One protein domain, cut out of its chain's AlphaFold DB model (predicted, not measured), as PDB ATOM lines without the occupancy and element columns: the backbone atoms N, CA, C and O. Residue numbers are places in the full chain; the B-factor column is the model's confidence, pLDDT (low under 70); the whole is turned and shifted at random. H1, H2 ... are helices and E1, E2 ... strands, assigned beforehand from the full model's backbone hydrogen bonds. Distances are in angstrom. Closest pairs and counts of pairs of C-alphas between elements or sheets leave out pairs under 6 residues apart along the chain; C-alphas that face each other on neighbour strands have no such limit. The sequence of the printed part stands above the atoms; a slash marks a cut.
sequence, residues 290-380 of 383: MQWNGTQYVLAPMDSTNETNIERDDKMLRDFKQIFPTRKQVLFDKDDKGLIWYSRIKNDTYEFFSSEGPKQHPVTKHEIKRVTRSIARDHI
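AT A GLANCE: This is residues 290 to 380 of the 383 residues of an uncharacterized protein of Flavobacterium kingsejongi (UniProt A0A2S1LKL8). With little regular structure, the domain is two small, separate three-stranded sheets joined by loops, E5 E4 E6 with H2 grazing it and E2 E1 E3 with H1 over E2. Of 91 printed residues, 34 are in named elements, class mixed, ordered E1 E2 E3 H1 E4 E5 E6 H2; both sheets are antiparallel. It is compact, radius of gyration of the C-alphas 14.0 A, spanning 42 by 29 by 18 A.

IN THESE COORDINATES: E4 is residues 341 to 344, 10.5 A; E5 350 to 353, 10.1 A; E6 368 to 370. H2, 373 to 379, 10.0 A, ends at C-alpha (206.322, 207.420, 181.227). E1, 290 to 292, begins at C-alpha (235.460, 210.235, 184.690); E2 is 297 to 300, E3 309 to 311, H1 314 to 319.

HOW THE PARTS SIT: E4 forms a hairpin with E5 (N 343 and O 351, 2.9 A) and neighbours E6 (N 342 and O 369, 2.7 A). H2 only grazes this sheet; the closest C-alphas of E5 and H2, Tyr 350 and His 379, are 7.2 A apart. E1 forms a hairpin with E2 (N 291 and O 298, 2.9 A) and neighbours E3 (N 290 and O 310, 2.9 A). H1 runs along E2 at 10 degrees on the local plane, fitted to just 6 C-alphas, height over the sheet 8.0 A; the closest C-alphas are Tyr 297 and Leu 317, 5.1 A. In H1 and H2 every O i to N i+4 pair is within hydrogen-bond range.

THE WHOLE: The farthest C-alphas, Thr 305 and Lys 334, are 45.2 A apart. The printed part has no cut; links H1 to E4 and E5 to E6 are long. Residues 302 to 308 have pLDDT under 70.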
ATOM      1  N   MET A 290     236.657 209.825 185.389       86.06
ATOM      2  CA  MET A 290     235.460 210.235 184.690       86.06
ATOM      3  C   MET A 290     234.477 210.833 185.668       86.06
ATOM      4  O   MET A 290     234.286 210.327 186.774       86.06
ATOM      5  N   GLN A 291     233.812 211.887 185.222       86.31
ATOM      6  CA  GLN A 291     232.805 212.580 185.999       86.31
ATOM      7  C   GLN A 291     231.486 212.609 185.236       86.31
ATOM      8  O   GLN A 291     231.451 212.855 184.029       86.31
ATOM      9  N   TRP A 292     230.386 212.385 185.952       84.19
ATOM     10  CA  TRP A 292     229.054 212.601 185.400       84.19
ATOM     11  C   TRP A 292     228.782 214.100 185.265       84.19
ATOM     12  O   TRP A 292     228.722 214.817 186.263       84.19
ATOM     13  N   ASN A 293     228.579 214.580 184.040       74.12
ATOM     14  CA  ASN A 293     228.330 216.002 183.779       74.12
ATOM     15  C   ASN A 293     226.839 216.395 183.836       74.12
ATOM     16  O   ASN A 293     226.495 217.552 183.599       74.12
ATOM     17  N   GLY A 294     225.956 215.434 184.121       75.12
ATOM     18  CA  GLY A 294     224.504 215.589 184.058       75.12
ATOM     19  C   GLY A 294     223.854 214.724 182.980       75.12
ATOM     20  O   GLY A 294     222.755 214.243 183.216       75.12
ATOM     21  N   THR A 295     224.541 214.467 181.864       77.44
ATOM     22  CA  THR A 295     224.000 213.711 180.721       77.44
ATOM     23  C   THR A 295     224.850 212.509 180.319       77.44
ATOM     24  O   THR A 295     224.309 211.531 179.809       77.44
ATOM     25  N   GLN A 296     226.165 212.559 180.522       84.62
ATOM     26  CA  GLN A 296     227.094 211.471 180.216       84.62
ATOM     27  C   GLN A 296     228.347 211.561 181.094       84.62
ATOM     28  O   GLN A 296     228.617 212.592 181.718       84.62
ATOM     29  N   TYR A 297     229.134 210.488 181.125       83.12
ATOM     30  CA  TYR A 297     230.474 210.553 181.695       83.12
ATOM     31  C   TYR A 297     231.428 211.279 180.744       83.12
ATOM     32  O   TYR A 297     231.415 211.055 179.535       83.12
ATOM     33  N   VAL A 298     232.253 212.163 181.298       80.31
ATOM     34  CA  VAL A 298     233.318 212.870 180.579       80.31
ATOM     35  C   VAL A 298     234.640 212.703 181.310       80.31
ATOM     36  O   VAL A 298     234.654 212.539 182.529       80.31
ATOM     37  N   LEU A 299     235.744 212.765 180.566       81.94
ATOM     38  CA  LEU A 299     237.087 212.735 181.136       81.94
ATOM     39  C   LEU A 299     237.291 213.916 182.091       81.94
ATOM     40  O   LEU A 299     237.033 215.069 181.737       81.94
ATOM     41  N   ALA A 300     237.778 213.612 183.288       76.44
ATOM     42  CA  ALA A 300     238.049 214.570 184.343       76.44
ATOM     43  C   ALA A 300     239.472 214.362 184.890       76.44
ATOM     44  O   ALA A 300     239.964 213.230 184.932       76.44
ATOM     45  N   PRO A 301     240.164 215.445 185.286       70.62
ATOM     46  CA  PRO A 301     241.406 215.310 186.029       70.62
ATOM     47  C   PRO A 301     241.119 214.653 187.385       70.62
ATOM     48  O   PRO A 301     240.032 214.814 187.945       70.62
ATOM     49  N   MET A 302     242.103 213.926 187.918       66.81
ATOM     50  CA  MET A 302     242.025 213.364 189.266       66.81
ATOM     51  C   MET A 302     241.967 214.505 190.287       66.81
ATOM     52  O   MET A 302     242.991 215.066 190.669       66.81
ATOM     53  N   ASP A 303     240.761 214.878 190.696       61.28
ATOM     54  CA  ASP A 303     240.527 215.839 191.767       61.28
ATOM     55  C   ASP A 303     239.993 215.078 192.982       61.28
ATOM     56  O   ASP A 303     238.935 214.445 192.916       61.28
ATOM     57  N   SER A 304     240.739 215.118 194.088       52.09
ATOM     58  CA  SER A 304     240.409 214.422 195.338       52.09
ATOM     59  C   SER A 304     239.174 214.992 196.041       52.09
ATOM     60  O   SER A 304     238.765 214.465 197.071       52.09
ATOM     61  N   THR A 305     238.606 216.089 195.534       52.50
ATOM     62  CA  THR A 305     237.481 216.791 196.167       52.50
ATOM     63  C   THR A 305     236.114 216.457 195.568       52.50
ATOM     64  O   THR A 305     235.094 216.768 196.180       52.50
ATOM     65  N   ASN A 306     236.061 215.780 194.413       58.38
ATOM     66  CA  ASN A 306     234.806 215.411 193.759       58.38
ATOM     67  C   ASN A 306     234.455 213.940 194.023       58.38
ATOM     68  O   ASN A 306     234.941 213.046 193.340       58.38
ATOM     69  N   GLU A 307     233.503 213.693 194.928       58.91
ATOM     70  CA  GLU A 307     232.933 212.360 195.230       58.91
ATOM     71  C   GLU A 307     232.246 211.667 194.027       58.91
ATOM     72  O   GLU A 307     231.757 210.543 194.129       58.91
ATOM     73  N   THR A 308     232.169 212.343 192.877       63.03
ATOM     74  CA  THR A 308     231.596 211.819 191.626       63.03
ATOM     75  C   THR A 308     232.645 211.343 190.624       63.03
ATOM     76  O   THR A 308     232.261 210.850 189.563       63.03
ATOM     77  N   ASN A 309     233.935 211.475 190.951       72.38
ATOM     78  CA  ASN A 309     235.022 210.940 190.143       72.38
ATOM     79  C   ASN A 309     235.069 209.421 190.303       72.38
ATOM     80  O   ASN A 309     235.283 208.903 191.398       72.38
ATOM     81  N   ILE A 310     234.855 208.718 189.199       80.50
ATOM     82  CA  ILE A 310     234.984 207.266 189.109       80.50
ATOM     83  C   ILE A 310     236.216 206.973 188.252       80.50
ATOM     84  O   ILE A 310     236.562 207.767 187.371       80.50
ATOM     85  N   GLU A 311     236.884 205.859 188.533       82.62
ATOM     86  CA  GLU A 311     237.959 205.338 187.692       82.62
ATOM     87  C   GLU A 311     237.505 205.233 186.235       82.62
ATOM     88  O   GLU A 311     236.331 204.982 185.947       82.62
ATOM     89  N   ARG A 312     238.436 205.475 185.314       83.38
ATOM     90  CA  ARG A 312     238.152 205.457 183.888       83.38
ATOM     91  C   ARG A 312     237.672 204.086 183.411       83.38
ATOM     92  O   ARG A 312     238.394 203.101 183.442       83.38
ATOM     93  N   ASP A 313     236.470 204.092 182.854       85.25
ATOM     94  CA  ASP A 313     235.859 203.012 182.094       85.25
ATOM     95  C   ASP A 313     235.419 203.570 180.732       85.25
ATOM     96  O   ASP A 313     234.422 204.286 180.584       85.25
ATOM     97  N   ASP A 314     236.193 203.221 179.706       80.56
ATOM     98  CA  ASP A 314     235.965 203.648 178.330       80.56
ATOM     99  C   ASP A 314     234.598 203.209 177.780       80.56
ATOM    100  O   ASP A 314     234.035 203.883 176.911       80.56
ATOM    101  N   LYS A 315     234.035 202.100 178.279       83.56
ATOM    102  CA  LYS A 315     232.690 201.649 177.912       83.56
ATOM    103  C   LYS A 315     231.644 202.607 178.468       83.56
ATOM    104  O   LYS A 315     230.736 203.006 177.743       83.56
ATOM    105  N   MET A 316     231.797 203.053 179.713       85.00
ATOM    106  CA  MET A 316     230.895 204.044 180.305       85.00
ATOM    107  C   MET A 316     230.962 205.408 179.603       85.00
ATOM    108  O   MET A 316     229.915 206.032 179.434       85.00
ATOM    109  N   LEU A 317     232.136 205.855 179.130       80.88
ATOM    110  CA  LEU A 317     232.251 207.094 178.330       80.88
ATOM    111  C   LEU A 317     231.461 207.023 177.024       80.88
ATOM    112  O   LEU A 317     230.844 208.004 176.604       80.88
ATOM    113  N   ARG A 318     231.511 205.871 176.352       79.44
ATOM    114  CA  ARG A 318     230.899 205.698 175.032       79.44
ATOM    115  C   ARG A 318     229.409 205.395 175.115       79.44
ATOM    116  O   ARG A 318     228.627 206.008 174.381       79.44
ATOM    117  N   ASP A 319     229.032 204.500 176.023       84.56
ATOM    118  CA  ASP A 319     227.749 203.804 175.968       84.56
ATOM    119  C   ASP A 319     226.764 204.281 177.037       84.56
ATOM    120  O   ASP A 319     225.562 204.054 176.898       84.56
ATOM    121  N   PHE A 320     227.220 204.900 178.133       89.00
ATOM    122  CA  PHE A 320     226.334 205.302 179.228       89.00
ATOM    123  C   PHE A 320     225.972 206.785 179.164       89.00
ATOM    124  O   PHE A 320     226.655 207.659 179.702       89.00
ATOM    125  N   LYS A 321     224.848 207.058 178.496       85.38
ATOM    126  CA  LYS A 321     224.316 208.408 178.276       85.38
ATOM    127  C   LYS A 321     222.838 208.468 178.622       85.38
ATOM    128  O   LYS A 321     222.087 207.544 178.292       85.38
ATOM    129  N   GLN A 322     222.418 209.569 179.228       86.38
ATOM    130  CA  GLN A 322     221.016 209.907 179.419       86.38
ATOM    131  C   GLN A 322     220.354 210.168 178.057       86.38
ATOM    132  O   GLN A 322     220.902 210.870 177.207       86.38
ATOM    133  N   ILE A 323     219.168 209.603 177.849       85.44
ATOM    134  CA  ILE A 323     218.395 209.684 176.606       85.44
ATOM    135  C   ILE A 323     216.945 210.100 176.879       85.44
ATOM    136  O   ILE A 323     216.435 209.975 177.991       85.44
ATOM    137  N   PHE A 324     216.265 210.560 175.828       84.62
ATOM    138  CA  PHE A 324     214.848 210.939 175.847       84.62
ATOM    139  C   PHE A 324     214.103 210.078 174.836       84.62
ATOM    140  O   PHE A 324     213.891 210.509 173.702       84.62
ATOM    141  N   PRO A 325     213.791 208.826 175.204       84.12
ATOM    142  CA  PRO A 325     213.177 207.896 174.280       84.12
ATOM    143  C   PRO A 325     211.779 208.371 173.890       84.12
ATOM    144  O   PRO A 325     211.104 209.103 174.617       84.12
ATOM    145  N   THR A 326     211.326 207.908 172.733       80.62
ATOM    146  CA  THR A 326     209.963 208.128 172.245       80.62
ATOM    147  C   THR A 326     209.369 206.794 171.824       80.62
ATOM    148  O   THR A 326     210.087 205.934 171.317       80.62
ATOM    149  N   ARG A 327     208.053 206.600 171.974       79.69
ATOM    150  CA  ARG A 327     207.396 205.325 171.621       79.69
ATOM    151  C   ARG A 327     207.453 204.951 170.134       79.69
ATOM    152  O   ARG A 327     207.117 203.822 169.798       79.69
ATOM    153  N   LYS A 328     207.890 205.855 169.250       80.06
ATOM    154  CA  LYS A 328     208.190 205.543 167.841       80.06
ATOM    155  C   LYS A 328     209.497 204.773 167.641       80.06
ATOM    156  O   LYS A 328     209.698 204.200 166.573       80.06
ATOM    157  N   GLN A 329     210.397 204.799 168.620       80.38
ATOM    158  CA  GLN A 329     211.664 204.079 168.561       80.38
ATOM    159  C   GLN A 329     211.466 202.608 168.936       80.38
ATOM    160  O   GLN A 329     210.500 202.241 169.608       80.38
ATOM    161  N   VAL A 330     212.401 201.757 168.516       83.50
ATOM    162  CA  VAL A 330     212.432 200.356 168.946       83.50
ATOM    163  C   VAL A 330     212.906 200.327 170.398       83.50
ATOM    164  O   VAL A 330     214.080 200.547 170.675       83.50
ATOM    165  N   LEU A 331     211.971 200.122 171.327       88.50
ATOM    166  CA  LEU A 331     212.248 200.109 172.769       88.50
ATOM    167  C   LEU A 331     212.500 198.703 173.321       88.50
ATOM    168  O   LEU A 331     213.033 198.580 174.419       88.50
ATOM    169  N   PHE A 332     212.109 197.666 172.582       91.50
ATOM    170  CA  PHE A 332     212.178 196.264 172.989       91.50
ATOM    171  C   PHE A 332     212.755 195.429 171.848       91.50
ATOM    172  O   PHE A 332     212.508 195.734 170.677       91.50
ATOM    173  N   ASP A 333     213.524 194.398 172.184       89.94
ATOM    174  CA  ASP A 333     213.976 193.399 171.219       89.94
ATOM    175  C   ASP A 333     212.861 192.392 170.868       89.94
ATOM    176  O   ASP A 333     211.699 192.541 171.260       89.94
ATOM    177  N   LYS A 334     213.209 191.361 170.088       87.81
ATOM    178  CA  LYS A 334     212.275 190.299 169.681       87.81
ATOM    179  C   LYS A 334     211.797 189.435 170.861       87.81
ATOM    180  O   LYS A 334     210.718 188.859 170.758       87.81
ATOM    181  N   ASP A 335     212.557 189.397 171.956       88.25
ATOM    182  CA  ASP A 335     212.272 188.634 173.178       88.25
ATOM    183  C   ASP A 335     211.537 189.481 174.236       88.25
ATOM    184  O   ASP A 335     211.416 189.076 175.392       88.25
ATOM    185  N   ASP A 336     211.073 190.678 173.869       84.94
ATOM    186  CA  ASP A 336     210.447 191.654 174.765       84.94
ATOM    187  C   ASP A 336     211.371 192.232 175.855       84.94
ATOM    188  O   ASP A 336     210.910 192.815 176.843       84.94
ATOM    189  N   LYS A 337     212.693 192.138 175.684       88.50
ATOM    190  CA  LYS A 337     213.659 192.764 176.594       88.50
ATOM    191  C   LYS A 337     213.850 194.223 176.202       88.50
ATOM    192  O   LYS A 337     214.135 194.551 175.051       88.50
ATOM    193  N   GLY A 338     213.732 195.122 177.179       88.50
ATOM    194  CA  GLY A 338     213.939 196.555 176.960       88.50
ATOM    195  C   GLY A 338     215.355 196.859 176.465       88.50
ATOM    196  O   GLY A 338     216.323 196.403 177.062       88.50
ATOM    197  N   LEU A 339     215.480 197.636 175.396       89.81
ATOM    198  CA  LEU A 339     216.754 198.076 174.809       89.81
ATOM    199  C   LEU A 339     217.315 199.340 175.471       89.81
ATOM    200  O   LEU A 339     218.386 199.812 175.107       89.81
ATOM    201  N   ILE A 340     216.567 199.901 176.414       93.12
ATOM    202  CA  ILE A 340     216.915 201.102 177.162       93.12
ATOM    203  C   ILE A 340     216.740 200.844 178.657       93.12
ATOM    204  O   ILE A 340     215.995 199.951 179.081       93.12
ATOM    205  N   TRP A 341     217.406 201.661 179.460       95.00
ATOM    206  CA  TRP A 341     217.381 201.586 180.913       95.00
ATOM    207  C   TRP A 341     216.731 202.834 181.495       95.00
ATOM    208  O   TRP A 341     216.595 203.847 180.814       95.00
ATOM    209  N   TYR A 342     216.287 202.766 182.742       93.88
ATOM    210  CA  TYR A 342     215.683 203.879 183.450       93.88
ATOM    211  C   TYR A 342     216.069 203.883 184.925       93.88
ATOM    212  O   TYR A 342     216.306 202.834 185.518       93.88
ATOM    213  N   SER A 343     216.064 205.062 185.536       91.88
ATOM    214  CA  SER A 343     216.120 205.227 186.988       91.88
ATOM    215  C   SER A 343     214.974 206.119 187.435       91.88
ATOM    216  O   SER A 343     214.660 207.123 186.793       91.88
ATOM    217  N   ARG A 344     214.358 205.764 188.564       87.06
ATOM    218  CA  ARG A 344     213.364 206.618 189.219       87.06
ATOM    219  C   ARG A 344     214.080 207.722 189.994       87.06
ATOM    220  O   ARG A 344     215.080 207.465 190.661       87.06
ATOM    221  N   ILE A 345     213.563 208.937 189.905       84.25
ATOM    222  CA  ILE A 345     214.032 210.121 190.631       84.25
ATOM    223  C   ILE A 345     212.925 210.562 191.599       84.25
ATOM    224  O   ILE A 345     211.849 209.961 191.675       84.25
ATOM    225  N   LYS A 346     213.190 211.595 192.400       77.69
ATOM    226  CA  LYS A 346     212.200 212.222 193.280       77.69
ATOM    227  C   LYS A 346     210.936 212.630 192.501       77.69
ATOM    228  O   LYS A 346     210.997 213.021 191.335       77.69
ATOM    229  N   ASN A 347     209.790 212.563 193.180       73.19
ATOM    230  CA  ASN A 347     208.468 212.965 192.674       73.19
ATOM    231  C   ASN A 347     207.958 212.176 191.453       73.19
ATOM    232  O   ASN A 347     207.294 212.743 190.592       73.19
ATOM    233  N   ASP A 348     208.252 210.874 191.387       75.12
ATOM    234  CA  ASP A 348     207.747 209.968 190.339       75.12
ATOM    235  C   ASP A 348     208.169 210.352 188.911       75.12
ATOM    236  O   ASP A 348     207.497 210.062 187.923       75.12
ATOM    237  N   THR A 349     209.320 211.013 188.814       80.00
ATOM    238  CA  THR A 349     209.970 211.328 187.546       80.00
ATOM    239  C   THR A 349     210.964 210.230 187.180       80.00
ATOM    240  O   THR A 349     211.532 209.564 188.050       80.00
ATOM    241  N   TYR A 350     211.153 210.019 185.879       87.31
ATOM    242  CA  TYR A 350     211.993 208.958 185.337       87.31
ATOM    243  C   TYR A 350     213.014 209.554 184.380       87.31
ATOM    244  O   TYR A 350     212.672 210.370 183.522       87.31
ATOM    245  N   GLU A 351     214.258 209.117 184.515       88.69
ATOM    246  CA  GLU A 351     215.306 209.363 183.532       88.69
ATOM    247  C   GLU A 351     215.666 208.064 182.835       88.69
ATOM    248  O   GLU A 351     215.648 207.001 183.457       88.69
ATOM    249  N   PHE A 352     215.976 208.160 181.545       91.38
ATOM    250  CA  PHE A 352     216.265 207.018 180.695       91.38
ATOM    251  C   PHE A 352     217.719 207.051 180.234       91.38
ATOM    252  O   PHE A 352     218.291 208.124 180.056       91.38
ATOM    253  N   PHE A 353     218.306 205.876 180.023       92.50
ATOM    254  CA  PHE A 353     219.716 205.687 179.703       92.50
ATOM    255  C   PHE A 353     219.890 204.701 178.544       92.50
ATOM    256  O   PHE A 353     219.073 203.802 178.334       92.50
ATOM    257  N   SER A 354     220.965 204.898 177.788       89.31
ATOM    258  CA  SER A 354     221.331 204.106 176.604       89.31
ATOM    259  C   SER A 354     222.005 202.770 176.927       89.31
ATOM    260  O   SER A 354     222.024 201.891 176.072       89.31
ATOM    261  N   SER A 355     222.514 202.590 178.146       89.44
ATOM    262  CA  SER A 355     223.085 201.329 178.630       89.44
ATOM    263  C   SER A 355     222.837 201.144 180.131       89.44
ATOM    264  O   SER A 355     222.337 202.046 180.806       89.44
ATOM    265  N   GLU A 356     223.176 199.964 180.653       87.06
ATOM    266  CA  GLU A 356     223.044 199.617 182.077       87.06
ATOM    267  C   GLU A 356     223.929 200.480 182.988       87.06
ATOM    268  O   GLU A 356     223.538 200.805 184.111       87.06
ATOM    269  N   GLY A 357     225.101 200.889 182.488       86.62
ATOM    270  CA  GLY A 357     226.029 201.748 183.214       86.62
ATOM    271  C   GLY A 357     226.468 201.183 184.571       86.62
ATOM    272  O   GLY A 357     226.597 199.968 184.722       86.62
ATOM    273  N   PRO A 358     226.674 202.042 185.588       84.50
ATOM    274  CA  PRO A 358     227.238 201.647 186.880       84.50
ATOM    275  C   PRO A 358     226.200 201.029 187.835       84.50
ATOM    276  O   PRO A 358     226.356 201.112 189.053       84.50
ATOM    277  N   LYS A 359     225.109 200.440 187.312       87.44
ATOM    278  CA  LYS A 359     223.949 199.874 188.044       87.44
ATOM    279  C   LYS A 359     223.138 200.869 188.888       87.44
ATOM    280  O   LYS A 359     221.977 200.609 189.195       87.44
ATOM    281  N   GLN A 360     223.717 202.005 189.266       89.25
ATOM    282  CA  GLN A 360     223.084 203.066 190.042       89.25
ATOM    283  C   GLN A 360     223.213 204.412 189.339       89.25
ATOM    284  O   GLN A 360     224.203 204.715 188.685       89.25
ATOM    285  N   HIS A 361     222.218 205.266 189.522       86.69
ATOM    286  CA  HIS A 361     222.202 206.605 188.986       86.69
ATOM    287  C   HIS A 361     223.360 207.434 189.578       86.69
ATOM    288  O   HIS A 361     223.469 207.527 190.807       86.69
ATOM    289  N   PRO A 362     224.166 208.131 188.754       83.56
ATOM    290  CA  PRO A 362     225.388 208.809 189.203       83.56
ATOM    291  C   PRO A 362     225.170 209.817 190.343       83.56
ATOM    292  O   PRO A 362     225.961 209.874 191.287       83.56
ATOM    293  N   VAL A 363     224.061 210.565 190.271       82.31
ATOM    294  CA  VAL A 363     223.656 211.585 191.258       82.31
ATOM    295  C   VAL A 363     222.782 211.019 192.385       82.31
ATOM    296  O   VAL A 363     223.148 211.104 193.549       82.31
ATOM    297  N   THR A 364     221.619 210.443 192.062       83.56
ATOM    298  CA  THR A 364     220.618 210.040 193.067       83.56
ATOM    299  C   THR A 364     220.916 208.710 193.757       83.56
ATOM    300  O   THR A 364     220.257 208.389 194.742       83.56
ATOM    301  N   LYS A 365     221.872 207.926 193.237       86.19
ATOM    302  CA  LYS A 365     222.215 206.566 193.689       86.19
ATOM    303  C   LYS A 365     221.060 205.555 193.607       86.19
ATOM    304  O   LYS A 365     221.180 204.440 194.106       86.19
ATOM    305  N   HIS A 366     219.952 205.912 192.953       85.94
ATOM    306  CA  HIS A 366     218.854 204.986 192.683       85.94
ATOM    307  C   HIS A 366     219.249 203.932 191.650       85.94
ATOM    308  O   HIS A 366     220.073 204.178 190.781       85.94
ATOM    309  N   GLU A 367     218.657 202.749 191.744       91.31
ATOM    310  CA  GLU A 367     218.955 201.630 190.852       91.31
ATOM    311  C   GLU A 367     218.527 201.918 189.403       91.31
ATOM    312  O   GLU A 367     217.410 202.386 189.153       91.31
ATOM    313  N   ILE A 368     219.405 201.586 188.456       93.00
ATOM    314  CA  ILE A 368     219.140 201.636 187.020       93.00
ATOM    315  C   ILE A 368     218.576 200.282 186.590       93.00
ATOM    316  O   ILE A 368     219.210 199.244 186.762       93.00
ATOM    317  N   LYS A 369     217.375 200.289 186.011       93.38
ATOM    318  CA  LYS A 369     216.636 199.090 185.600       93.38
ATOM    319  C   LYS A 369     216.366 199.095 184.113       93.38
ATOM    320  O   LYS A 369     216.194 200.144 183.505       93.38
ATOM    321  N   ARG A 370     216.259 197.911 183.525       93.88
ATOM    322  CA  ARG A 370     215.817 197.765 182.136       93.88
ATOM    323  C   ARG A 370     214.352 198.199 182.008       93.88
ATOM    324  O   ARG A 370     213.528 197.854 182.855       93.88
ATOM    325  N   VAL A 371     214.018 198.961 180.966       93.56
ATOM    326  CA  VAL A 371     212.644 199.434 180.735       93.56
ATOM    327  C   VAL A 371     211.708 198.262 180.451       93.56
ATOM    328  O   VAL A 371     212.030 197.357 179.686       93.56
ATOM    329  N   THR A 372     210.521 198.308 181.054       93.31
ATOM    330  CA  THR A 372     209.427 197.353 180.831       93.31
ATOM    331  C   THR A 372     208.302 197.996 180.022       93.31
ATOM    332  O   THR A 372     208.204 199.226 179.943       93.31
ATOM    333  N   ARG A 373     207.394 197.186 179.457       89.44
ATOM    334  CA  ARG A 373     206.238 197.700 178.697       89.44
ATOM    335  C   ARG A 373     205.380 198.690 179.482       89.44
ATOM    336  O   ARG A 373     204.880 199.639 178.885       89.44
ATOM    337  N   SER A 374     205.215 198.502 180.796       90.19
ATOM    338  CA  SER A 374     204.427 199.447 181.598       90.19
ATOM    339  C   SER A 374     205.124 200.792 181.711       90.19
ATOM    340  O   SER A 374     204.524 201.809 181.393       90.19
ATOM    341  N   ILE A 375     206.416 200.797 182.050       92.00
ATOM    342  CA  ILE A 375     207.190 202.038 182.153       92.00
ATOM    343  C   ILE A 375     207.198 202.780 180.812       92.00
ATOM    344  O   ILE A 375     206.981 203.989 180.772       92.00
ATOM    345  N   ALA A 376     207.365 202.057 179.701       89.94
ATOM    346  CA  ALA A 376     207.306 202.652 178.371       89.94
ATOM    347  C   ALA A 376     205.924 203.236 178.030       89.94
ATOM    348  O   ALA A 376     205.822 204.298 177.422       89.94
ATOM    349  N   ARG A 377     204.839 202.565 178.418       88.56
ATOM    350  CA  ARG A 377     203.475 203.052 178.176       88.56
ATOM    351  C   ARG A 377     203.154 204.304 178.995       88.56
ATOM    352  O   ARG A 377     202.530 205.220 178.454       88.56
ATOM    353  N   ASP A 378     203.570 204.318 180.257       88.19
ATOM    354  CA  ASP A 378     203.110 205.283 181.256       88.19
ATOM    355  C   ASP A 378     204.019 206.524 181.315       88.19
ATOM    356  O   ASP A 378     203.538 207.632 181.554       88.19
ATOM    357  N   HIS A 379     205.319 206.365 181.031       87.12
ATOM    358  CA  HIS A 379     206.322 207.420 181.227       87.12
ATOM    359  C   HIS A 379     207.099 207.820 179.966       87.12
ATOM    360  O   HIS A 379     207.769 208.850 179.985       87.12
ATOM    361  N   ILE A 380     206.999 207.068 178.861       86.62
ATOM    362  CA  ILE A 380     207.614 207.462 177.583       86.62
ATOM    363  C   ILE A 380     206.552 208.133 176.691       86.62
ATOM    364  O   ILE A 380     205.470 207.571 176.469       86.62
TER     365      ILE A 380